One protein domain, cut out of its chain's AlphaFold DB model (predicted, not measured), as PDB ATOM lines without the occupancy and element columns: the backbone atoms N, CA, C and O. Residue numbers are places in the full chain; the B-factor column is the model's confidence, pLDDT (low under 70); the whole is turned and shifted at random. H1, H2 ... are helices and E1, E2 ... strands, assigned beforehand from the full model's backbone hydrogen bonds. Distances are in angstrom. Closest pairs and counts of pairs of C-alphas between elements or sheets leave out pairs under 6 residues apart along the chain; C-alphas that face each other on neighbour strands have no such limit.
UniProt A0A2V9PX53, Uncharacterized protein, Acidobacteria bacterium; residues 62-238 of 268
ATOM      1  N   VAL A  62      -4.396 -49.804  36.684       94.12
ATOM      2  CA  VAL A  62      -4.550 -48.963  37.882       94.12
ATOM      3  C   VAL A  62      -3.293 -48.130  38.115       94.12
ATOM      4  O   VAL A  62      -2.229 -48.665  38.411       94.12
ATOM      5  N   LEU A  63      -3.427 -46.807  38.009       95.31
ATOM      6  CA  LEU A  63      -2.396 -45.829  38.388       95.31
ATOM      7  C   LEU A  63      -2.598 -45.303  39.813       95.31
ATOM      8  O   LEU A  63      -1.642 -45.033  40.543       95.31
ATOM      9  N   TRP A  64      -3.862 -45.119  40.181       96.38
ATOM     10  CA  TRP A  64      -4.290 -44.435  41.387       96.38
ATOM     11  C   TRP A  64      -5.499 -45.153  41.977       96.38
ATOM     12  O   TRP A  64      -6.382 -45.593  41.237       96.38
ATOM     13  N   ALA A  65      -5.538 -45.251  43.299       94.62
ATOM     14  CA  ALA A  65      -6.674 -45.751  44.055       94.62
ATOM     15  C   ALA A  65      -7.043 -44.742  45.144       94.62
ATOM     16  O   ALA A  65      -6.161 -44.085  45.698       94.62
ATOM     17  N   ASP A  66      -8.332 -44.647  45.469       95.12
ATOM     18  CA  ASP A  66      -8.808 -43.760  46.528       95.12
ATOM     19  C   ASP A  66      -8.094 -44.078  47.854       95.12
ATOM     20  O   ASP A  66      -8.227 -45.195  48.374       95.12
ATOM     21  N   PRO A  67      -7.303 -43.136  48.409       94.25
ATOM     22  CA  PRO A  67      -6.578 -43.382  49.640       94.25
ATOM     23  C   PRO A  67      -7.485 -43.368  50.879       94.25
ATOM     24  O   PRO A  67      -6.989 -43.685  51.966       94.25
ATOM     25  N   GLY A  68      -8.770 -43.025  50.752       94.19
ATOM     26  CA  GLY A  68      -9.683 -42.851  51.876       94.19
ATOM     27  C   GLY A  68      -9.313 -41.627  52.715       94.19
ATOM     28  O   GLY A  68      -8.921 -40.584  52.188       94.19
ATOM     29  N   ASP A  69      -9.419 -41.742  54.041       93.81
ATOM     30  CA  ASP A  69      -9.028 -40.651  54.936       93.81
ATOM     31  C   ASP A  69      -7.506 -40.458  54.944       93.81
ATOM     32  O   ASP A  69      -6.759 -41.231  55.547       93.81
ATOM     33  N   LEU A  70      -7.046 -39.370  54.323       91.00
ATOM     34  CA  LEU A  70      -5.634 -38.983  54.294       91.00
ATOM     35  C   LEU A  70      -5.032 -38.821  55.696       91.00
ATOM     36  O   LEU A  70      -3.841 -39.066  55.872       91.00
ATOM     37  N   ARG A  71      -5.829 -38.436  56.705       92.50
ATOM     38  CA  ARG A  71      -5.341 -38.258  58.084       92.50
ATOM     39  C   ARG A  71      -4.984 -39.583  58.753       92.50
ATOM     40  O   ARG A  71      -4.217 -39.577  59.710       92.50
ATOM     41  N   SER A  72      -5.503 -40.696  58.238       91.75
ATOM     42  CA  SER A  72      -5.178 -42.043  58.715       91.75
ATOM     43  C   SER A  72      -3.873 -42.602  58.130       91.75
ATOM     44  O   SER A  72      -3.398 -43.647  58.573       91.75
ATOM     45  N   ARG A  73      -3.272 -41.930  57.133       93.31
ATOM     46  CA  ARG A  73      -2.051 -42.399  56.466       93.31
ATOM     47  C   ARG A  73      -0.821 -42.145  57.327       93.31
ATOM     48  O   ARG A  73      -0.534 -41.018  57.718       93.31
ATOM     49  N   ASP A  74      -0.035 -43.195  57.534       93.31
ATOM     50  CA  ASP A  74       1.245 -43.097  58.227       93.31
ATOM     51  C   ASP A  74       2.381 -42.802  57.234       93.31
ATOM     52  O   ASP A  74       2.927 -43.695  56.581       93.31
ATOM     53  N   LEU A  75       2.754 -41.526  57.123       92.88
ATOM     54  CA  LEU A  75       3.881 -41.083  56.295       92.88
ATOM     55  C   LEU A  75       5.250 -41.489  56.856       92.88
ATOM     56  O   LEU A  75       6.249 -41.362  56.150       92.88
ATOM     57  N   PHE A  76       5.340 -41.960  58.099       92.44
ATOM     58  CA  PHE A  76       6.597 -42.444  58.663       92.44
ATOM     59  C   PHE A  76       6.888 -43.890  58.252       92.44
ATOM     60  O   PHE A  76       8.054 -44.229  58.043       92.44
ATOM     61  N   TRP A  77       5.866 -44.730  58.085       93.12
ATOM     62  CA  TRP A  77       6.044 -46.122  57.654       93.12
ATOM     63  C   TRP A  77       5.726 -46.368  56.178       93.12
ATOM     64  O   TRP A  77       6.378 -47.203  55.550       93.12
ATOM     65  N   GLY A  78       4.805 -45.610  55.583       93.19
ATOM     66  CA  GLY A  78       4.476 -45.733  54.165       93.19
ATOM     67  C   GLY A  78       3.682 -46.995  53.803       93.19
ATOM     68  O   GLY A  78       3.053 -47.597  54.672       93.19
ATOM     69  N   PRO A  79       3.726 -47.430  52.527       91.19
ATOM     70  CA  PRO A  79       2.884 -48.515  52.006       91.19
ATOM     71  C   PRO A  79       3.057 -49.866  52.702       91.19
ATOM     72  O   PRO A  79       2.112 -50.651  52.751       91.19
ATOM     73  N   GLY A  80       4.249 -50.157  53.229       90.44
ATOM     74  CA  GLY A  80       4.513 -51.408  53.939       90.44
ATOM     75  C   GLY A  80       4.087 -51.395  55.411       90.44
ATOM     76  O   GLY A  80       3.879 -52.457  55.993       90.44
ATOM     77  N   GLY A  81       3.904 -50.219  56.016       93.75
ATOM     78  CA  GLY A  81       3.632 -50.112  57.448       93.75
ATOM     79  C   GLY A  81       4.812 -50.550  58.328       93.75
ATOM     80  O   GLY A  81       5.891 -50.905  57.858       93.75
ATOM     81  N   LYS A  82       4.626 -50.504  59.650       95.00
ATOM     82  CA  LYS A  82       5.673 -50.885  60.611       95.00
ATOM     83  C   LYS A  82       5.980 -52.384  60.573       95.00
ATOM     84  O   LYS A  82       7.134 -52.781  60.721       95.00
ATOM     85  N   ASP A  83       4.961 -53.210  60.366       94.00
ATOM     86  CA  ASP A  83       5.056 -54.665  60.541       94.00
ATOM     87  C   ASP A  83       5.754 -55.371  59.373       94.00
ATOM     88  O   ASP A  83       6.176 -56.520  59.494       94.00
ATOM     89  N   ARG A  84       5.909 -54.686  58.232       94.38
ATOM     90  CA  ARG A  84       6.601 -55.221  57.052       94.38
ATOM     91  C   ARG A  84       8.000 -54.647  56.880       94.38
ATOM     92  O   ARG A  84       8.544 -54.701  55.780       94.38
ATOM     93  N   GLN A  85       8.605 -54.125  57.937       95.12
ATOM     94  CA  GLN A  85      10.024 -53.783  57.916       95.12
ATOM     95  C   GLN A  85      10.903 -55.008  57.580       95.12
ATOM     96  O   GLN A  85      10.467 -56.153  57.742       95.12
ATOM     97  N   PRO A  86      12.134 -54.793  57.083       95.94
ATOM     98  CA  PRO A  86      13.102 -55.869  56.891       95.94
ATOM     99  C   PRO A  86      13.438 -56.545  58.222       95.94
ATOM    100  O   PRO A  86      13.788 -55.879  59.198       95.94
ATOM    101  N   ALA A  87      13.364 -57.874  58.244       96.69
ATOM    102  CA  ALA A  87      13.744 -58.661  59.410       96.69
ATOM    103  C   ALA A  87      15.275 -58.797  59.480       96.69
ATOM    104  O   ALA A  87      15.914 -59.384  58.609       96.69
ATOM    105  N   LEU A  88      15.900 -58.219  60.502       94.56
ATOM    106  CA  LEU A  88      17.352 -58.308  60.661       94.56
ATOM    107  C   LEU A  88      17.769 -59.681  61.227       94.56
ATOM    108  O   LEU A  88      16.981 -60.325  61.925       94.56
ATOM    109  N   PRO A  89      19.012 -60.132  60.986       95.44
ATOM    110  CA  PRO A  89      20.010 -59.545  60.086       95.44
ATOM    111  C   PRO A  89      19.671 -59.790  58.609       95.44
ATOM    112  O   PRO A  89      18.941 -60.724  58.288       95.44
ATOM    113  N   VAL A  90      20.252 -58.982  57.714       98.12
ATOM    114  CA  VAL A  90      20.198 -59.233  56.266       98.12
ATOM    115  C   VAL A  90      21.498 -59.860  55.761       98.12
ATOM    116  O   VAL A  90      22.575 -59.625  56.315       98.12
ATOM    117  N   GLU A  91      21.403 -60.635  54.689       98.12
ATOM    118  CA  GLU A  91      22.513 -61.323  54.029       98.12
ATOM    119  C   GLU A  91      22.683 -60.823  52.596       98.12
ATOM    120  O   GLU A  91      21.702 -60.699  51.858       98.12
ATOM    121  N   PHE A  92      23.925 -60.554  52.192       98.06
ATOM    122  CA  PHE A  92      24.270 -60.195  50.821       98.06
ATOM    123  C   PHE A  92      23.967 -61.348  49.859       98.06
ATOM    124  O   PHE A  92      24.307 -62.502  50.123       98.06
ATOM    125  N   LEU A  93      23.349 -61.031  48.721       98.06
ATOM    126  CA  LEU A  93      23.081 -61.992  47.653       98.06
ATOM    127  C   LEU A  93      23.956 -61.737  46.427       98.06
ATOM    128  O   LEU A  93      24.610 -62.656  45.943       98.06
ATOM    129  N   ALA A  94      23.925 -60.516  45.894       97.62
ATOM    130  CA  ALA A  94      24.649 -60.152  44.681       97.62
ATOM    131  C   ALA A  94      24.738 -58.632  44.525       97.62
ATOM    132  O   ALA A  94      23.811 -57.913  44.894       97.62
ATOM    133  N   GLU A  95      25.815 -58.144  43.913       96.94
ATOM    134  CA  GLU A  95      25.897 -56.752  43.470       96.94
ATOM    135  C   GLU A  95      24.995 -56.547  42.240       96.94
ATOM    136  O   GLU A  95      25.013 -57.359  41.314       96.94
ATOM    137  N   ASP A  96      24.203 -55.468  42.214       95.44
ATOM    138  CA  ASP A  96      23.403 -55.095  41.044       95.44
ATOM    139  C   ASP A  96      24.119 -53.969  40.289       95.44
ATOM    140  O   ASP A  96      24.207 -52.828  40.747       95.44
ATOM    141  N   LEU A  97      24.633 -54.299  39.104       93.62
ATOM    142  CA  LEU A  97      25.387 -53.385  38.244       93.62
ATOM    143  C   LEU A  97      24.505 -52.558  37.291       93.62
ATOM    144  O   LEU A  97      25.025 -51.755  36.519       93.62
ATOM    145  N   LYS A  98      23.175 -52.711  37.333       88.38
ATOM    146  CA  LYS A  98      22.247 -51.938  36.491       88.38
ATOM    147  C   LYS A  98      22.062 -50.510  37.017       88.38
ATOM    148  O   LYS A  98      22.123 -50.271  38.224       88.38
ATOM    149  N   GLY A  99      21.753 -49.573  36.117       85.00
ATOM    150  CA  GLY A  99      21.566 -48.151  36.444       85.00
ATOM    151  C   GLY A  99      22.869 -47.454  36.851       85.00
ATOM    152  O   GLY A  99      23.945 -48.032  36.707       85.00
ATOM    153  N   ASN A 100      22.786 -46.229  37.375       84.25
ATOM    154  CA  ASN A 100      23.968 -45.421  37.713       84.25
ATOM    155  C   ASN A 100      24.393 -45.558  39.176       84.25
ATOM    156  O   ASN A 100      25.583 -45.665  39.474       84.25
ATOM    157  N   SER A 101      23.427 -45.561  40.091       88.25
ATOM    158  CA  SER A 101      23.693 -45.501  41.524       88.25
ATOM    159  C   SER A 101      24.087 -46.886  42.085       88.25
ATOM    160  O   SER A 101      23.557 -47.907  41.630       88.25
ATOM    161  N   PRO A 102      25.009 -46.959  43.068       93.69
ATOM    162  CA  PRO A 102      25.423 -48.222  43.677       93.69
ATOM    163  C   PRO A 102      24.277 -48.926  44.409       93.69
ATOM    164  O   PRO A 102      23.542 -48.306  45.186       93.69
ATOM    165  N   LYS A 103      24.144 -50.235  44.181       96.06
ATOM    166  CA  LYS A 103      23.134 -51.074  44.829       96.06
ATOM    167  C   LYS A 103      23.498 -52.555  44.810       96.06
ATOM    168  O   LYS A 103      24.271 -53.011  43.968       96.06
ATOM    169  N   PHE A 104      22.907 -53.304  45.729       97.44
ATOM    170  CA  PHE A 104      23.023 -54.755  45.805       97.44
ATOM    171  C   PHE A 104      21.739 -55.390  46.339       97.44
ATOM    172  O   PHE A 104      20.885 -54.731  46.927       97.44
ATOM    173  N   GLU A 105      21.612 -56.690  46.126       98.19
ATOM    174  CA  GLU A 105      20.497 -57.503  46.588       98.19
ATOM    175  C   GLU A 105      20.815 -58.122  47.947       98.19
ATOM    176  O   GLU A 105      21.905 -58.663  48.152       98.19
ATOM    177  N   VAL A 106      19.847 -58.082  48.863       98.44
ATOM    178  CA  VAL A 106      19.921 -58.751  50.165       98.44
ATOM    179  C   VAL A 106      18.700 -59.624  50.430       98.44
ATOM    180  O   VAL A 106      17.619 -59.424  49.865       98.44
ATOM    181  N   ARG A 107      18.871 -60.592  51.325       98.56
ATOM    182  CA  ARG A 107      17.791 -61.382  51.917       98.56
ATOM    183  C   ARG A 107      17.691 -61.074  53.400       98.56
ATOM    184  O   ARG A 107      18.714 -61.038  54.071       98.56
ATOM    185  N   ASP A 108      16.486 -60.857  53.897       97.88
ATOM    186  CA  ASP A 108      16.240 -60.681  55.328       97.88
ATOM    187  C   ASP A 108      16.054 -62.032  56.047       97.88
ATOM    188  O   ASP A 108      15.993 -63.083  55.400       97.88
ATOM    189  N   SER A 109      15.997 -62.036  57.380       97.56
ATOM    190  CA  SER A 109      15.911 -63.274  58.173       97.56
ATOM    191  C   SER A 109      14.585 -64.033  58.009       97.56
ATOM    192  O   SER A 109      14.535 -65.233  58.272       97.56
ATOM    193  N   ASP A 110      13.557 -63.376  57.468       96.69
ATOM    194  CA  ASP A 110      12.276 -63.971  57.066       96.69
ATOM    195  C   ASP A 110      12.308 -64.527  55.623       96.69
ATOM    196  O   ASP A 110      11.304 -65.027  55.110       96.69
ATOM    197  N   GLY A 111      13.438 -64.406  54.922       96.50
ATOM    198  CA  GLY A 111      13.620 -64.877  53.552       96.50
ATOM    199  C   GLY A 111      13.118 -63.922  52.463       96.50
ATOM    200  O   GLY A 111      13.174 -64.269  51.277       96.50
ATOM    201  N   LYS A 112      12.659 -62.714  52.812       96.69
ATOM    202  CA  LYS A 112      12.224 -61.703  51.837       96.69
ATOM    203  C   LYS A 112      13.442 -61.064  51.168       96.69
ATOM    204  O   LYS A 112      14.474 -60.835  51.794       96.69
ATOM    205  N   LYS A 113      13.310 -60.762  49.874       97.56
ATOM    206  CA  LYS A 113      14.358 -60.116  49.073       97.56
ATOM    207  C   LYS A 113      14.163 -58.608  48.997       97.56
ATOM    208  O   LYS A 113      13.033 -58.127  48.857       97.56
ATOM    209  N   TRP A 114      15.283 -57.899  49.033       97.94
ATOM    210  CA  TRP A 114      15.336 -56.449  49.027       97.94
ATOM    211  C   TRP A 114      16.479 -55.948  48.154       97.94
ATOM    212  O   TRP A 114      17.586 -56.478  48.227       97.94
ATOM    213  N   THR A 115      16.240 -54.864  47.425       97.38
ATOM    214  CA  THR A 115      17.312 -54.095  46.789       97.38
ATOM    215  C   THR A 115      17.772 -53.007  47.758       97.38
ATOM    216  O   THR A 115      16.991 -52.124  48.120       97.38
ATOM    217  N   ALA A 116      19.036 -53.055  48.170       97.31
ATOM    218  CA  ALA A 116      19.706 -52.017  48.943       97.31
ATOM    219  C   ALA A 116      20.343 -50.996  47.989       97.31
ATOM    220  O   ALA A 116      21.305 -51.325  47.299       97.31
ATOM    221  N   LYS A 117      19.817 -49.765  47.931       96.12
ATOM    222  CA  LYS A 117      20.409 -48.636  47.181       96.12
ATOM    223  C   LYS A 117      21.123 -47.706  48.161       96.12
ATOM    224  O   LYS A 117      20.555 -47.356  49.197       96.12
ATOM    225  N   LEU A 118      22.362 -47.345  47.839       93.50
ATOM    226  CA  LEU A 118      23.247 -46.589  48.722       93.50
ATOM    227  C   LEU A 118      23.306 -45.122  48.306       93.50
ATOM    228  O   LEU A 118      23.167 -44.782  47.130       93.50
ATOM    229  N   GLY A 119      23.626 -44.265  49.271       89.38
ATOM    230  CA  GLY A 119      23.995 -42.881  49.005       89.38
ATOM    231  C   GLY A 119      22.825 -41.907  49.094       89.38
ATOM    232  O   GLY A 119      21.806 -42.170  49.729       89.38
ATOM    233  N   LEU A 120      23.023 -40.724  48.515       89.25
ATOM    234  CA  LEU A 120      22.223 -39.526  48.798       89.25
ATOM    235  C   LEU A 120      20.728 -39.690  48.500       89.25
ATOM    236  O   LEU A 120      19.903 -39.067  49.162       89.25
ATOM    237  N   GLU A 121      20.377 -40.583  47.581       89.88
ATOM    238  CA  GLU A 121      18.994 -40.821  47.172       89.88
ATOM    239  C   GLU A 121      18.171 -41.643  48.172       89.88
ATOM    240  O   GLU A 121      16.949 -41.718  48.050       89.88
ATOM    241  N   ALA A 122      18.802 -42.255  49.182       93.12
ATOM    242  CA  ALA A 122      18.107 -43.158  50.096       93.12
ATOM    243  C   ALA A 122      16.935 -42.482  50.835       93.12
ATOM    244  O   ALA A 122      15.848 -43.055  50.965       93.12
ATOM    245  N   LYS A 123      17.146 -41.243  51.293       94.44
ATOM    246  CA  LYS A 123      16.140 -40.427  51.988       94.44
ATOM    247  C   LYS A 123      15.060 -39.861  51.050       94.44
ATOM    248  O   LYS A 123      13.888 -40.121  51.333       94.44
ATOM    249  N   PRO A 124      15.393 -39.116  49.974       94.69
ATOM    250  CA  PRO A 124      14.389 -38.510  49.093       94.69
ATOM    251  C   PRO A 124      13.492 -39.555  48.432       94.69
ATOM    252  O   PRO A 124      12.280 -39.375  48.449       94.69
ATOM    253  N   GLU A 125      14.035 -40.685  47.971       94.06
ATOM    254  CA  GLU A 125      13.238 -41.780  47.397       94.06
ATOM    255  C   GLU A 125      12.223 -42.319  48.417       94.06
ATOM    256  O   GLU A 125      11.044 -42.493  48.113       94.06
ATOM    257  N   THR A 126      12.664 -42.544  49.660       95.25
ATOM    258  CA  THR A 126      11.791 -43.042  50.731       95.25
ATOM    259  C   THR A 126      10.676 -42.041  51.042       95.25
ATOM    260  O   THR A 126       9.508 -42.421  51.103       95.25
ATOM    261  N   ALA A 127      11.009 -40.760  51.214       95.38
ATOM    262  CA  ALA A 127      10.036 -39.719  51.541       95.38
ATOM    263  C   ALA A 127       9.050 -39.447  50.390       95.38
ATOM    264  O   ALA A 127       7.842 -39.361  50.620       95.38
ATOM    265  N   ALA A 128       9.544 -39.355  49.154       95.62
ATOM    266  CA  ALA A 128       8.727 -39.099  47.973       95.62
ATOM    267  C   ALA A 128       7.758 -40.255  47.686       95.62
ATOM    268  O   ALA A 128       6.568 -40.008  47.489       95.62
ATOM    269  N   ALA A 129       8.223 -41.509  47.752       94.94
ATOM    270  CA  ALA A 129       7.360 -42.679  47.574       94.94
ATOM    271  C   ALA A 129       6.216 -42.712  48.605       94.94
ATOM    272  O   ALA A 129       5.070 -43.000  48.262       94.94
ATOM    273  N   ARG A 130       6.498 -42.343  49.863       95.56
ATOM    274  CA  ARG A 130       5.490 -42.263  50.934       95.56
ATOM    275  C   ARG A 130       4.456 -41.175  50.683       95.56
ATOM    276  O   ARG A 130       3.272 -41.409  50.915       95.56
ATOM    277  N   LEU A 131       4.882 -40.015  50.182       95.69
ATOM    278  CA  LEU A 131       3.968 -38.930  49.835       95.69
ATOM    279  C   LEU A 131       3.040 -39.324  48.677       95.69
ATOM    280  O   LEU A 131       1.837 -39.088  48.755       95.69
ATOM    281  N   LEU A 132       3.581 -39.957  47.631       96.31
ATOM    282  CA  LEU A 132       2.799 -40.450  46.492       96.31
ATOM    283  C   LEU A 132       1.791 -41.522  46.912       96.31
ATOM    284  O   LEU A 132       0.618 -41.438  46.545       96.31
ATOM    285  N   TRP A 133       2.230 -42.480  47.731       95.94
ATOM    286  CA  TRP A 133       1.359 -43.506  48.297       95.94
ATOM    287  C   TRP A 133       0.227 -42.912  49.135       95.94
ATOM    288  O   TRP A 133      -0.926 -43.319  48.991       95.94
ATOM    289  N   ALA A 134       0.531 -41.938  49.997       95.75
ATOM    290  CA  ALA A 134      -0.467 -41.354  50.886       95.75
ATOM    291  C   ALA A 134      -1.615 -40.694  50.119       95.75
ATOM    292  O   ALA A 134      -2.750 -40.738  50.583       95.75
ATOM    293  N   VAL A 135      -1.335 -40.133  48.939       96.50
ATOM    294  CA  VAL A 135      -2.355 -39.525  48.076       96.50
ATOM    295  C   VAL A 135      -2.959 -40.496  47.060       96.50
ATOM    296  O   VAL A 135      -3.766 -40.051  46.252       96.50
ATOM    297  N   GLY A 136      -2.612 -41.788  47.096       95.94
ATOM    298  CA  GLY A 136      -3.287 -42.851  46.342       95.94
ATOM    299  C   GLY A 136      -2.535 -43.421  45.135       95.94
ATOM    300  O   GLY A 136      -3.055 -44.327  44.487       95.94
ATOM    301  N   TYR A 137      -1.327 -42.946  44.810       96.38
ATOM    302  CA  TYR A 137      -0.541 -43.533  43.715       96.38
ATOM    303  C   TYR A 137       0.143 -44.832  44.142       96.38
ATOM    304  O   TYR A 137       0.601 -44.966  45.279       96.38
ATOM    305  N   SER A 138       0.274 -45.772  43.204       92.00
ATOM    306  CA  SER A 138       1.117 -46.952  43.411       92.00
ATOM    307  C   SER A 138       2.585 -46.527  43.498       92.00
ATOM    308  O   SER A 138       3.116 -45.927  42.560       92.00
ATOM    309  N   ALA A 139       3.229 -46.840  44.621       88.81
ATOM    310  CA  ALA A 139       4.619 -46.504  44.904       88.81
ATOM    311  C   ALA A 139       5.296 -47.614  45.716       88.81
ATOM    312  O   ALA A 139       4.651 -48.347  46.471       88.81
ATOM    313  N   ASN A 140       6.618 -47.680  45.592       89.81
ATOM    314  CA  ASN A 140       7.417 -48.786  46.095       89.81
ATOM    315  C   ASN A 140       7.408 -48.870  47.627       89.81
ATOM    316  O   ASN A 140       7.454 -47.863  48.343       89.81
ATOM    317  N   GLU A 141       7.472 -50.096  48.145       93.44
ATOM    318  CA  GLU A 141       7.714 -50.339  49.566       93.44
ATOM    319  C   GLU A 141       9.193 -50.110  49.909       93.44
ATOM    320  O   GLU A 141      10.034 -51.001  49.769       93.44
ATOM    321  N   ASN A 142       9.485 -48.884  50.348       94.81
ATOM    322  CA  ASN A 142      10.815 -48.403  50.707       94.81
ATOM    323  C   ASN A 142      10.955 -48.204  52.230       94.81
ATOM    324  O   ASN A 142      10.150 -47.500  52.851       94.81
ATOM    325  N   TYR A 143      12.041 -48.725  52.806       96.56
ATOM    326  CA  TYR A 143      12.491 -48.397  54.162       96.56
ATOM    327  C   TYR A 143      13.871 -47.757  54.130       96.56
ATOM    328  O   TYR A 143      14.813 -48.294  53.546       96.56
ATOM    329  N   PHE A 144      13.997 -46.621  54.809       96.38
ATOM    330  CA  PHE A 144      15.285 -46.008  55.079       96.38
ATOM    331  C   PHE A 144      15.929 -46.668  56.301       96.38
ATOM    332  O   PHE A 144      15.323 -46.725  57.370       96.38
ATOM    333  N   VAL A 145      17.167 -47.128  56.146       95.88
ATOM    334  CA  VAL A 145      17.990 -47.685  57.217       95.88
ATOM    335  C   VAL A 145      19.229 -46.797  57.368       95.88
ATOM    336  O   VAL A 145      20.077 -46.774  56.472       95.88
ATOM    337  N   PRO A 146      19.362 -46.053  58.485       94.38
ATOM    338  CA  PRO A 146      20.502 -45.164  58.703       94.38
ATOM    339  C   PRO A 146      21.838 -45.896  58.653       94.38
ATOM    340  O   PRO A 146      22.826 -45.345  58.172       94.38
ATOM    341  N   ASN A 147      21.850 -47.132  59.148       94.75
ATOM    342  CA  ASN A 147      23.011 -47.991  59.143       94.75
ATOM    343  C   ASN A 147      22.587 -49.462  59.060       94.75
ATOM    344  O   ASN A 147      21.964 -49.986  59.985       94.75
ATOM    345  N   LEU A 148      22.872 -50.102  57.929       96.38
ATOM    346  CA  LEU A 148      22.508 -51.481  57.647       96.38
ATOM    347  C   LEU A 148      23.715 -52.390  57.859       96.38
ATOM    348  O   LEU A 148      24.734 -52.232  57.196       96.38
ATOM    349  N   GLN A 149      23.570 -53.378  58.739       96.12
ATOM    350  CA  GLN A 149      24.554 -54.449  58.882       96.12
ATOM    351  C   GLN A 149      24.245 -55.575  57.901       96.12
ATOM    352  O   GLN A 149      23.161 -56.163  57.957       96.12
ATOM    353  N   VAL A 150      25.196 -55.875  57.016       96.94
ATOM    354  CA  VAL A 150      25.041 -56.872  55.953       96.94
ATOM    355  C   VAL A 150      26.002 -58.032  56.183       96.94
ATOM    356  O   VAL A 150      27.221 -57.889  56.091       96.94
ATOM    357  N   LYS A 151      25.448 -59.215  56.445       96.94
ATOM    358  CA  LYS A 151      26.230 -60.451  56.536       96.94
ATOM    359  C   LYS A 151      26.731 -60.880  55.162       96.94
ATOM    360  O   LYS A 151      26.031 -60.712  54.164       96.94
ATOM    361  N   ASN A 152      27.906 -61.511  55.137       95.38
ATOM    362  CA  ASN A 152      28.540 -62.060  53.931       95.38
ATOM    363  C   ASN A 152      28.741 -61.029  52.810       95.38
ATOM    364  O   ASN A 152      28.810 -61.384  51.634       95.38
ATOM    365  N   LEU A 153      28.830 -59.749  53.170       94.12
ATOM    366  CA  LEU A 153      29.198 -58.703  52.235       94.12
ATOM    367  C   LEU A 153      30.649 -58.938  51.766       94.12
ATOM    368  O   LEU A 153      31.526 -59.157  52.607       94.12
ATOM    369  N   PRO A 154      30.932 -58.897  50.452       92.50
ATOM    370  CA  PRO A 154      32.294 -59.029  49.954       92.50
ATOM    371  C   PRO A 154      33.174 -57.874  50.445       92.50
ATOM    372  O   PRO A 154      32.710 -56.750  50.627       92.50
ATOM    373  N   ALA A 155      34.474 -58.144  50.601       89.06
ATOM    374  CA  ALA A 155      35.451 -57.140  51.031       89.06
ATOM    375  C   ALA A 155      35.531 -55.935  50.075       89.06
ATOM    376  O   ALA A 155      35.881 -54.831  50.495       89.06
ATOM    377  N   THR A 156      35.202 -56.147  48.799       90.12
ATOM    378  CA  THR A 156      35.186 -55.113  47.766       90.12
ATOM    379  C   THR A 156      33.909 -55.190  46.938       90.12
ATOM    380  O   THR A 156      33.543 -56.271  46.473       90.12
ATOM    381  N   LEU A 157      33.279 -54.042  46.702       91.56
ATOM    382  CA  LEU A 157      32.220 -53.833  45.719       91.56
ATOM    383  C   LEU A 157      32.783 -53.137  44.482       91.56
ATOM    384  O   LEU A 157      33.679 -52.294  44.575       91.56
ATOM    385  N   SER A 158      32.208 -53.447  43.324       93.31
ATOM    386  CA  SER A 158      32.574 -52.807  42.057       93.31
ATOM    387  C   SER A 158      32.163 -51.334  42.037       93.31
ATOM    388  O   SER A 158      32.840 -50.501  41.430       93.31
ATOM    389  N   ARG A 159      31.050 -50.993  42.702       91.88
ATOM    390  CA  ARG A 159      30.522 -49.627  42.816       91.88
ATOM    391  C   ARG A 159      30.190 -49.260  44.254       91.88
ATOM    392  O   ARG A 159      29.704 -50.068  45.033       91.88
ATOM    393  N   GLY A 160      30.390 -47.984  44.587       88.31
ATOM    394  CA  GLY A 160      29.988 -47.442  45.886       88.31
ATOM    395  C   GLY A 160      30.840 -47.907  47.063       88.31
ATOM    396  O   GLY A 160      30.414 -47.718  48.194       88.31
ATOM    397  N   GLN A 161      32.043 -48.450  46.830       90.94
ATOM    398  CA  GLN A 161      32.964 -48.853  47.903       90.94
ATOM    399  C   GLN A 161      33.213 -47.726  48.918       90.94
ATOM    400  O   GLN A 161      33.269 -47.975  50.116       90.94
ATOM    401  N   SER A 162      33.309 -46.474  48.458       90.62
ATOM    402  CA  SER A 162      33.497 -45.298  49.319       90.62
ATOM    403  C   SER A 162      32.271 -44.931  50.164       90.62
ATOM    404  O   SER A 162      32.364 -44.050  51.010       90.62
ATOM    405  N   LEU A 163      31.114 -45.543  49.901       89.19
ATOM    406  CA  LEU A 163      29.882 -45.367  50.674       89.19
ATOM    407  C   LEU A 163      29.728 -46.446  51.756       89.19
ATOM    408  O   LEU A 163      28.745 -46.422  52.490       89.19
ATOM    409  N   MET A 164      30.668 -47.389  51.843       87.62
ATOM    410  CA  MET A 164      30.661 -48.479  52.814       87.62
ATOM    411  C   MET A 164      31.404 -48.071  54.085       87.62
ATOM    412  O   MET A 164      32.421 -47.380  54.032       87.62
ATOM    413  N   GLY A 165      30.906 -48.524  55.233       84.00
ATOM    414  CA  GLY A 165      31.664 -48.538  56.479       84.00
ATOM    415  C   GLY A 165      32.535 -49.792  56.597       84.00
ATOM    416  O   GLY A 165      32.674 -50.576  55.657       84.00
ATOM    417  N   HIS A 166      33.117 -49.989  57.777       82.38
ATOM    418  CA  HIS A 166      33.911 -51.178  58.095       82.38
ATOM    419  C   HIS A 166      33.022 -52.386  58.438       82.38
ATOM    420  O   HIS A 166      31.884 -52.217  58.864       82.38
ATOM    421  N   ASP A 167      33.538 -53.604  58.262       84.19
ATOM    422  CA  ASP A 167      32.950 -54.848  58.791       84.19
ATOM    423  C   ASP A 167      31.480 -55.124  58.411       84.19
ATOM    424  O   ASP A 167      30.690 -55.603  59.221       84.19
ATOM    425  N   GLY A 168      31.090 -54.836  57.165       84.50
ATOM    426  CA  GLY A 168      29.720 -55.091  56.686       84.50
ATOM    427  C   GLY A 168      28.709 -53.994  57.029       84.50
ATOM    428  O   GLY A 168      27.528 -54.122  56.698       84.50
ATOM    429  N   ASN A 169      29.170 -52.905  57.644       92.00
ATOM    430  CA  ASN A 169      28.378 -51.730  57.970       92.00
ATOM    431  C   ASN A 169      28.120 -50.865  56.730       92.00
ATOM    432  O   ASN A 169      29.064 -50.405  56.090       92.00
ATOM    433  N   VAL A 170      26.859 -50.556  56.426       94.50
ATOM    434  CA  VAL A 170      26.484 -49.747  55.256       94.50
ATOM    435  C   VAL A 170      25.614 -48.563  55.684       94.50
ATOM    436  O   VAL A 170      24.437 -48.748  56.000       94.50
ATOM    437  N   PRO A 171      26.157 -47.335  55.721       94.62
ATOM    438  CA  PRO A 171      25.387 -46.154  56.084       94.62
ATOM    439  C   PRO A 171      24.417 -45.720  54.976       94.62
ATOM    440  O   PRO A 171      24.665 -45.913  53.787       94.62
ATOM    441  N   ASN A 172      23.345 -45.038  55.385       95.06
ATOM    442  CA  ASN A 172      22.423 -44.307  54.513       95.06
ATOM    443  C   ASN A 172      21.863 -45.169  53.364       95.06
ATOM    444  O   ASN A 172      22.065 -44.876  52.182       95.06
ATOM    445  N   VAL A 173      21.164 -46.246  53.733       96.44
ATOM    446  CA  VAL A 173      20.642 -47.249  52.799       96.44
ATOM    447  C   VAL A 173      19.136 -47.127  52.671       96.44
ATOM    448  O   VAL A 173      18.414 -46.977  53.655       96.44
ATOM    449  N   ARG A 174      18.643 -47.263  51.446       96.56
ATOM    450  CA  ARG A 174      17.235 -47.555  51.190       96.56
ATOM    451  C   ARG A 174      17.088 -49.022  50.828       96.56
ATOM    452  O   ARG A 174      17.698 -49.477  49.862       96.56
ATOM    453  N   LEU A 175      16.232 -49.722  51.561       97.62
ATOM    454  CA  LEU A 175      15.778 -51.066  51.230       97.62
ATOM    455  C   LEU A 175      14.434 -50.992  50.514       97.62
ATOM    456  O   LEU A 175      13.444 -50.534  51.083       97.62
ATOM    457  N   GLN A 176      14.413 -51.461  49.272       96.44
ATOM    458  CA  GLN A 176      13.207 -51.604  48.468       96.44
ATOM    459  C   GLN A 176      12.761 -53.057  48.459       96.44
ATOM    460  O   GLN A 176      13.536 -53.935  48.068       96.44
ATOM    461  N   ARG A 177      11.515 -53.322  48.849       95.56
ATOM    462  CA  ARG A 177      10.976 -54.681  48.794       95.56
ATOM    463  C   ARG A 177      10.820 -55.128  47.344       95.56
ATOM    464  O   ARG A 177      10.300 -54.392  46.508       95.56
ATOM    465  N   HIS A 178      11.207 -56.370  47.056       94.06
ATOM    466  CA  HIS A 178      10.826 -57.002  45.792       94.06
ATOM    467  C   HIS A 178       9.305 -57.184  45.751       94.06
ATOM    468  O   HIS A 178       8.748 -57.709  46.717       94.06
ATOM    469  N   PRO A 179       8.620 -56.805  44.661       87.69
ATOM    470  CA  PRO A 179       7.169 -56.631  44.647       87.69
ATOM    471  C   PRO A 179       6.376 -57.951  44.595       87.69
ATOM    472  O   PRO A 179       5.388 -58.034  43.891       87.69
ATOM    473  N   HIS A 180       6.748 -59.000  45.333       83.81
ATOM    474  CA  HIS A 180       5.995 -60.259  45.383       83.81
ATOM    475  C   HIS A 180       4.588 -60.052  45.990       83.81
ATOM    476  O   HIS A 180       4.482 -59.395  47.027       83.81
ATOM    477  N   PRO A 181       3.506 -60.620  45.413       87.56
ATOM    478  CA  PRO A 181       3.458 -61.589  44.307       87.56
ATOM    479  C   PRO A 181       3.471 -60.996  42.889       87.56
ATOM    480  O   PRO A 181       3.383 -61.756  41.927       87.56
ATOM    481  N   TYR A 182       3.581 -59.679  42.741       89.25
ATOM    482  CA  TYR A 182       3.687 -59.020  41.445       89.25
ATOM    483  C   TYR A 182       5.064 -59.213  40.793       89.25
ATOM    484  O   TYR A 182       6.093 -59.425  41.445       89.25
ATOM    485  N   LYS A 183       5.086 -59.091  39.469       90.31
ATOM    486  CA  LYS A 183       6.293 -59.042  38.649       90.31
ATOM    487  C   LYS A 183       6.257 -57.818  37.754       90.31
ATOM    488  O   LYS A 183       5.210 -57.442  37.240       90.31
ATOM    489  N   ARG A 184       7.425 -57.219  37.525       91.38
ATOM    490  CA  ARG A 184       7.572 -56.167  36.518       91.38
ATOM    491  C   ARG A 184       7.476 -56.797  35.131       91.38
ATOM    492  O   ARG A 184       8.342 -57.592  34.768       91.38
ATOM    493  N   VAL A 185       6.451 -56.426  34.371       92.06
ATOM    494  CA  VAL A 185       6.212 -56.903  32.992       92.06
ATOM    495  C   VAL A 185       6.561 -55.860  31.933       92.06
ATOM    496  O   VAL A 185       6.580 -56.159  30.743       92.06
ATOM    497  N   GLY A 186       6.862 -54.632  32.354       92.62
ATOM    498  CA  GLY A 186       7.272 -53.562  31.460       92.62
ATOM    499  C   GLY A 186       7.403 -52.225  32.172       92.62
ATOM    500  O   GLY A 186       7.376 -52.151  33.403       92.62
ATOM    501  N   ASN A 187       7.523 -51.177  31.364       94.69
ATOM    502  CA  ASN A 187       7.570 -49.780  31.786       94.69
ATOM    503  C   ASN A 187       6.417 -49.040  31.109       94.69
ATOM    504  O   ASN A 187       6.015 -49.419  30.006       94.69
ATOM    505  N   TRP A 188       5.905 -47.979  31.727       94.38
ATOM    506  CA  TRP A 188       4.883 -47.129  31.115       94.38
ATOM    507  C   TRP A 188       5.435 -45.739  30.776       94.38
ATOM    508  O   TRP A 188       6.386 -45.253  31.388       94.38
ATOM    509  N   ASN A 189       4.845 -45.103  29.759       93.94
ATOM    510  CA  ASN A 189       5.361 -43.875  29.159       93.94
ATOM    511  C   ASN A 189       4.578 -42.630  29.619       93.94
ATOM    512  O   ASN A 189       3.348 -42.604  29.582       93.94
ATOM    513  N   TRP A 190       5.282 -41.558  29.990       93.31
ATOM    514  CA  TRP A 190       4.665 -40.305  30.455       93.31
ATOM    515  C   TRP A 190       3.775 -39.612  29.412       93.31
ATOM    516  O   TRP A 190       2.853 -38.884  29.768       93.31
ATOM    517  N   ARG A 191       4.036 -39.813  28.120       91.31
ATOM    518  CA  ARG A 191       3.266 -39.227  27.012       91.31
ATOM    519  C   ARG A 191       2.209 -40.178  26.460       91.31
ATOM    520  O   ARG A 191       1.172 -39.712  26.015       91.31
ATOM    521  N   HIS A 192       2.471 -41.484  26.502       92.69
ATOM    522  CA  HIS A 192       1.616 -42.510  25.904       92.69
ATOM    523  C   HIS A 192       1.257 -43.574  26.948       92.69
ATOM    524  O   HIS A 192       1.960 -44.570  27.119       92.69
ATOM    525  N   ASN A 193       0.169 -43.343  27.679       93.38
ATOM    526  CA  ASN A 193      -0.357 -44.261  28.688       93.38
ATOM    527  C   ASN A 193      -1.894 -44.177  28.726       93.38
ATOM    528  O   ASN A 193      -2.450 -43.168  28.288       93.38
ATOM    529  N   PRO A 194      -2.587 -45.198  29.261       94.19
ATOM    530  CA  PRO A 194      -4.050 -45.240  29.248       94.19
ATOM    531  C   PRO A 194      -4.725 -44.222  30.175       94.19
ATOM    532  O   PRO A 194      -5.939 -44.089  30.139       94.19
ATOM    533  N   PHE A 195      -3.964 -43.494  30.994       95.44
ATOM    534  CA  PHE A 195      -4.491 -42.489  31.918       95.44
ATOM    535  C   PHE A 195      -4.336 -41.064  31.383       95.44
ATOM    536  O   PHE A 195      -4.652 -40.105  32.090       95.44
ATOM    537  N   TYR A 196      -3.837 -40.882  30.157       93.12
ATOM    538  CA  TYR A 196      -3.635 -39.549  29.605       93.12
ATOM    539  C   TYR A 196      -4.957 -38.763  29.566       93.12
ATOM    540  O   TYR A 196      -5.981 -39.260  29.112       93.12
ATOM    541  N   GLY A 197      -4.943 -37.530  30.079       92.06
ATOM    542  CA  GLY A 197      -6.140 -36.687  30.191       92.06
ATOM    543  C   GLY A 197      -7.021 -36.952  31.421       92.06
ATOM    544  O   GLY A 197      -7.903 -36.144  31.700       92.06
ATOM    545  N   THR A 198      -6.769 -38.011  32.199       95.94
ATOM    546  CA  THR A 198      -7.500 -38.272  33.454       95.94
ATOM    547  C   THR A 198      -7.098 -37.303  34.568       95.94
ATOM    548  O   THR A 198      -6.006 -36.718  34.565       95.94
ATOM    549  N   ARG A 199      -7.980 -37.135  35.558       96.81
ATOM    550  CA  ARG A 199      -7.708 -36.309  36.742       96.81
ATOM    551  C   ARG A 199      -6.546 -36.884  37.553       96.81
ATOM    552  O   ARG A 199      -5.689 -36.131  38.002       96.81
ATOM    553  N   GLU A 200      -6.503 -38.200  37.691       96.50
ATOM    554  CA  GLU A 200      -5.518 -38.951  38.463       96.50
ATOM    555  C   GLU A 200      -4.128 -38.812  37.833       96.50
ATOM    556  O   GLU A 200      -3.161 -38.478  38.512       96.50
ATOM    557  N   PHE A 201      -4.009 -38.937  36.510       96.75
ATOM    558  CA  PHE A 201      -2.724 -38.719  35.844       96.75
ATOM    559  C   PHE A 201      -2.250 -37.260  35.913       96.75
ATOM    560  O   PHE A 201      -1.067 -36.987  36.128       96.75
ATOM    561  N   ASN A 202      -3.163 -36.296  35.772       97.31
ATOM    562  CA  ASN A 202      -2.816 -34.883  35.933       97.31
ATOM    563  C   ASN A 202      -2.395 -34.560  37.374       97.31
ATOM    564  O   ASN A 202      -1.436 -33.813  37.575       97.31
ATOM    565  N   GLY A 203      -3.041 -35.176  38.367       97.25
ATOM    566  CA  GLY A 203      -2.627 -35.113  39.764       97.25
ATOM    567  C   GLY A 203      -1.202 -35.629  39.962       97.25
ATOM    568  O   GLY A 203      -0.414 -34.975  40.644       97.25
ATOM    569  N   LEU A 204      -0.824 -36.731  39.306       96.94
ATOM    570  CA  LEU A 204       0.532 -37.273  39.392       96.94
ATOM    571  C   LEU A 204       1.560 -36.269  38.868       96.94
ATOM    572  O   LEU A 204       2.593 -36.051  39.495       96.94
ATOM    573  N   ARG A 205       1.265 -35.604  37.748       95.50
ATOM    574  CA  ARG A 205       2.145 -34.569  37.184       95.50
ATOM    575  C   ARG A 205       2.315 -33.380  38.129       95.50
ATOM    576  O   ARG A 205       3.427 -32.874  38.266       95.50
ATOM    577  N   VAL A 206       1.243 -32.965  38.808       96.81
ATOM    578  CA  VAL A 206       1.316 -31.934  39.857       96.81
ATOM    579  C   VAL A 206       2.188 -32.413  41.015       96.81
ATOM    580  O   VAL A 206       3.054 -31.663  41.457       96.81
ATOM    581  N   MET A 207       2.031 -33.665  41.459       96.75
ATOM    582  CA  MET A 207       2.870 -34.239  42.514       96.75
ATOM    583  C   MET A 207       4.348 -34.274  42.123       96.75
ATOM    584  O   MET A 207       5.181 -33.916  42.949       96.75
ATOM    585  N   MET A 208       4.685 -34.634  40.878       95.75
ATOM    586  CA  MET A 208       6.068 -34.597  40.377       95.75
ATOM    587  C   MET A 208       6.667 -33.188  40.452       95.75
ATOM    588  O   MET A 208       7.812 -33.031  40.874       95.75
ATOM    589  N   GLY A 209       5.881 -32.162  40.104       95.31
ATOM    590  CA  GLY A 209       6.280 -30.763  40.263       95.31
ATOM    591  C   GLY A 209       6.435 -30.351  41.730       95.31
ATOM    592  O   GLY A 209       7.424 -29.715  42.081       95.31
ATOM    593  N   LEU A 210       5.501 -30.757  42.596       96.00
ATOM    594  CA  LEU A 210       5.510 -30.448  44.031       96.00
ATOM    595  C   LEU A 210       6.753 -31.000  44.733       96.00
ATOM    596  O   LEU A 210       7.366 -30.299  45.533       96.00
ATOM    597  N   ILE A 211       7.132 -32.242  44.431       94.81
ATOM    598  CA  ILE A 211       8.331 -32.868  45.002       94.81
ATOM    599  C   ILE A 211       9.613 -32.471  44.262       94.81
ATOM    600  O   ILE A 211      10.676 -32.989  44.590       94.81
ATOM    601  N   ALA A 212       9.527 -31.588  43.261       94.19
ATOM    602  CA  ALA A 212      10.643 -31.169  42.419       94.19
ATOM    603  C   ALA A 212      11.436 -32.353  41.827       94.19
ATOM    604  O   ALA A 212      12.668 -32.338  41.812       94.19
ATOM    605  N   ASN A 213      10.734 -33.392  41.360       92.06
ATOM    606  CA  ASN A 213      11.376 -34.509  40.674       92.06
ATOM    607  C   ASN A 213      11.752 -34.092  39.245       92.06
ATOM    608  O   ASN A 213      10.879 -33.790  38.429       92.06
ATOM    609  N   TRP A 214      13.050 -34.084  38.950       88.69
ATOM    610  CA  TRP A 214      13.583 -33.672  37.654       88.69
ATOM    611  C   TRP A 214      13.971 -34.849  36.742       88.69
ATOM    612  O   TRP A 214      14.261 -34.608  35.570       88.69
ATOM    613  N   ASP A 215      13.918 -36.104  37.215       88.12
ATOM    614  CA  ASP A 215      14.266 -37.294  36.417       88.12
ATOM    615  C   ASP A 215      13.037 -38.102  35.956       88.12
ATOM    616  O   ASP A 215      12.834 -39.263  36.310       88.12
ATOM    617  N   LEU A 216      12.182 -37.485  35.135       89.31
ATOM    618  CA  LEU A 216      10.947 -38.100  34.617       89.31
ATOM    619  C   LEU A 216      11.190 -38.980  33.378       89.31
ATOM    620  O   LEU A 216      10.613 -38.761  32.308       89.31
ATOM    621  N   LYS A 217      12.059 -39.984  33.511       90.19
ATOM    622  CA  LYS A 217      12.313 -40.982  32.461       90.19
ATOM    623  C   LYS A 217      11.221 -42.052  32.441       90.19
ATOM    624  O   LYS A 217      10.627 -42.372  33.466       90.19
ATOM    625  N   ASN A 218      10.953 -42.631  31.270       91.44
ATOM    626  CA  ASN A 218       9.953 -43.704  31.164       91.44
ATOM    627  C   ASN A 218      10.463 -45.000  31.810       91.44
ATOM    628  O   ASN A 218       9.685 -45.808  32.302       91.44
ATOM    629  N   GLU A 219      11.778 -45.205  31.816       89.19
ATOM    630  CA  GLU A 219      12.440 -46.392  32.351       89.19
ATOM    631  C   GLU A 219      12.377 -46.466  33.887       89.19
ATOM    632  O   GLU A 219      12.499 -47.556  34.456       89.19
ATOM    633  N   ASN A 220      12.116 -45.324  34.531       89.44
ATOM    634  CA  ASN A 220      11.919 -45.188  35.975       89.44
ATOM    635  C   ASN A 220      10.528 -45.674  36.410       89.44
ATOM    636  O   ASN A 220      10.280 -45.894  37.589       89.44
ATOM    637  N   ASN A 221       9.622 -45.901  35.463       92.19
ATOM    638  CA  ASN A 221       8.271 -46.366  35.728       92.19
ATOM    639  C   ASN A 221       8.150 -47.883  35.538       92.19
ATOM    640  O   ASN A 221       8.819 -48.469  34.677       92.19
ATOM    641  N   ALA A 222       7.249 -48.523  36.283       93.81
ATOM    642  CA  ALA A 222       7.025 -49.964  36.202       93.81
ATOM    643  C   ALA A 222       5.546 -50.307  35.990       93.81
ATOM    644  O   ALA A 222       4.652 -49.692  36.563       93.81
ATOM    645  N   ILE A 223       5.299 -51.323  35.166       94.06
ATOM    646  CA  ILE A 223       4.013 -52.016  35.094       94.06
ATOM    647  C   ILE A 223       4.179 -53.324  35.859       94.06
ATOM    648  O   ILE A 223       5.018 -54.156  35.492       94.06
ATOM    649  N   LEU A 224       3.400 -53.485  36.923       93.12
ATOM    650  CA  LEU A 224       3.397 -54.664  37.773       93.12
ATOM    651  C   LEU A 224       2.181 -55.535  37.459       93.12
ATOM    652  O   LEU A 224       1.051 -55.050  37.433       93.12
ATOM    653  N   ASP A 225       2.424 -56.823  37.256       91.31
ATOM    654  CA  ASP A 225       1.403 -57.827  36.967       91.31
ATOM    655  C   ASP A 225       1.433 -58.926  38.027       91.31
ATOM    656  O   ASP A 225       2.499 -59.376  38.458       91.31
ATOM    657  N   LYS A 226       0.255 -59.359  38.459       85.88
ATOM    658  CA  LYS A 226       0.078 -60.482  39.372       85.88
ATOM    659  C   LYS A 226      -0.271 -61.700  38.516       85.88
ATOM    660  O   LYS A 226      -1.422 -62.119  38.506       85.88
ATOM    661  N   ASP A 227       0.739 -62.246  37.827       69.19
ATOM    662  CA  ASP A 227       0.721 -63.340  36.823       69.19
ATOM    663  C   ASP A 227      -0.391 -64.411  36.924       69.19
ATOM    664  O   ASP A 227      -0.701 -65.065  35.931       69.19
ATOM    665  N   LYS A 228      -0.920 -64.691  38.121       61.97
ATOM    666  CA  LYS A 228      -1.805 -65.825  38.411       61.97
ATOM    667  C   LYS A 228      -3.295 -65.498  38.512       61.97
ATOM    668  O   LYS A 228      -4.086 -66.433  38.473       61.97
ATOM    669  N   ASP A 229      -3.677 -64.224  38.603       63.06
ATOM    670  CA  ASP A 229      -5.053 -63.864  38.989       63.06
ATOM    671  C   ASP A 229      -5.828 -63.103  37.902       63.06
ATOM    672  O   ASP A 229      -7.008 -62.820  38.093       63.06
ATOM    673  N   GLY A 230      -5.188 -62.739  36.780       68.75
ATOM    674  CA  GLY A 230      -5.822 -61.915  35.737       68.75
ATOM    675  C   GLY A 230      -6.323 -60.558  36.251       68.75
ATOM    676  O   GLY A 230      -7.218 -59.967  35.658       68.75
ATOM    677  N   GLY A 231      -5.791 -60.100  37.388       79.00
ATOM    678  CA  GLY A 231      -6.167 -58.837  38.012       79.00
ATOM    679  C   GLY A 231      -5.582 -57.626  37.281       79.00
ATOM    680  O   GLY A 231      -4.730 -57.777  36.402       79.00
ATOM    681  N   PRO A 232      -5.997 -56.408  37.666       87.69
ATOM    682  CA  PRO A 232      -5.500 -55.201  37.033       87.69
ATOM    683  C   PRO A 232      -3.991 -55.044  37.237       87.69
ATOM    684  O   PRO A 232      -3.450 -55.288  38.321       87.69
ATOM    685  N   LYS A 233      -3.318 -54.576  36.189       92.56
ATOM    686  CA  LYS A 233      -1.909 -54.196  36.206       92.56
ATOM    687  C   LYS A 233      -1.743 -52.884  36.955       92.56
ATOM    688  O   LYS A 233      -2.454 -51.913  36.688       92.56
ATOM    689  N   LEU A 234      -0.770 -52.836  37.859       93.69
ATOM    690  CA  LEU A 234      -0.437 -51.617  38.590       93.69
ATOM    691  C   LEU A 234       0.604 -50.817  37.811       93.69
ATOM    692  O   LEU A 234       1.645 -51.343  37.419       93.69
ATOM    693  N   TYR A 235       0.321 -49.540  37.601       94.75
ATOM    694  CA  TYR A 235       1.225 -48.580  36.987       94.75
ATOM    695  C   TYR A 235       1.931 -47.837  38.113       94.75
ATOM    696  O   TYR A 235       1.463 -46.818  38.612       94.75
ATOM    697  N   GLU A 236       3.045 -48.410  38.554       94.31
ATOM    698  CA  GLU A 236       3.836 -47.911  39.670       94.31
ATOM    699  C   GLU A 236       4.779 -46.798  39.206       94.31
ATOM    700  O   GLU A 236       5.415 -46.886  38.146       94.31
ATOM    701  N   VAL A 237       4.853 -45.740  40.014       91.00
ATOM    702  CA  VAL A 237       5.857 -44.681  39.893       91.00
ATOM    703  C   VAL A 237       7.021 -45.057  40.798       91.00
ATOM    704  O   VAL A 237       6.829 -45.259  41.998       91.00
ATOM    705  N   SER A 238       8.226 -45.125  40.237       84.12
ATOM    706  CA  SER A 238       9.440 -45.428  40.994       84.12
ATOM    707  C   SER A 238      10.608 -44.531  40.588       84.12
ATOM    708  O   SER A 238      10.479 -43.740  39.657       84.12
TER     709      SER A 238
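What this domain is: This is residues 62 to 238 of the 268 residues of an uncharacterized protein of Acidobacteria bacterium (UniProt A0A2V9PX53). The model has two lobes: a small closed barrel of five strands, E1 to E5, in one, and a small three-stranded sheet, E6, E7 and E8, with the helix H2 in the other. The helix H1 packs on the outside of the barrel with its residues 122 to 130 and runs on toward the second lobe, and the unnamed residues 62 to 89 lead from the end with E8 to the barrel. The printed part has 177 residues, with eight named strands and two named helices in the order E1 E2 E3 H1 E4 E5 E6 H2 E7 E8; the class is mixed, helices and strands, and under half of the residues, 76, are in named elements. The barrel is mixed, while the sheet, in the order E6 E7 E8, is antiparallel throughout. The whole is compact, with a radius of gyration of the C-alphas of 16.8 A, and only just elongated, spanning 51 by 34 by 31 A.

Where its parts are: Residues 62 to 89 hold no named element. E1 is residues 90 to 96, beginning with C-alpha 90 at (20.198, -59.233, 56.266), and is 16.1 A long from first to last C-alpha. E2 is residues 103 to 107, and E3 is residues 113 to 118, 16.2 A long. H1 is residues 122 to 134, 18.7 A long, from C-alpha 122 at (18.107, -43.158, 50.096). E4, residues 142 to 151, is 20.4 A long and bends by 93 degrees at residue 146. E5, residues 169 to 177, is 19.9 A long and bends by 87 degrees at residue 172. E6 is residues 183 to 186. H2 is residues 199 to 210, 16.2 A long. E7 is residues 221 to 225, and E8 is residues 233 to 237, ending with C-alpha 237 at (5.857, -44.681, 39.893).

How they stand to each other: Round the barrel run E1, E2, E3, E5, E4 and back to E1. E1, E2 and E3 form a meander, each strand the antiparallel neighbour of the one before: N 93 and O 105 are 2.8 A apart between E1 and E2, and N 106 and O 114 are 2.8 A apart between E2 and E3, both within hydrogen-bond range. E3 and E5 are antiparallel, with N 117 and O 174 at 2.9 A. E4 and E5 form a hairpin, with N 145 and O 173 at 2.8 A. E4 is staggered: it pairs with E5 over residues 142 to 149 and with E1 over residues 150 to 151. E4 and E1 are parallel, with N 151 and O 90 at 2.9 A. H1 is on the barrel, outside it, at a height over the sheet of 8.7 A. It lies over E4 and runs along the strands, at 13 degrees to E4 on the local plane; the closest C-alphas of the two are those of Thr 126 and Asn 142, 5.4 A apart. H1 and H2 are close but not clearly touching, the C-alphas of Leu 132 and Met 207 being closest at 7.4 A, at a shallow tilt of 31 degrees, opposite ways. In the other sheet E7 is the inner strand, with N 185 and O 223 at 2.9 A to E6 and N 224 and O 234 at 2.8 A to E8. E7 and E8 form a hairpin. H2 is not on this sheet, and E5 and E6 are apart. In H1 and H2 every O i to N i+4 pair is within hydrogen-bond range.

The domain as a whole: The C-alphas farthest apart are those of Asp 167 and Gly 197, 51.7 A. The printed part has no cut. The links E4 to E5, 17 residues, and E6 to H2, 12 residues, are long. The mean pLDDT of the printed part is 92.8; residues 227 to 230, between E7 and E8, are under 70.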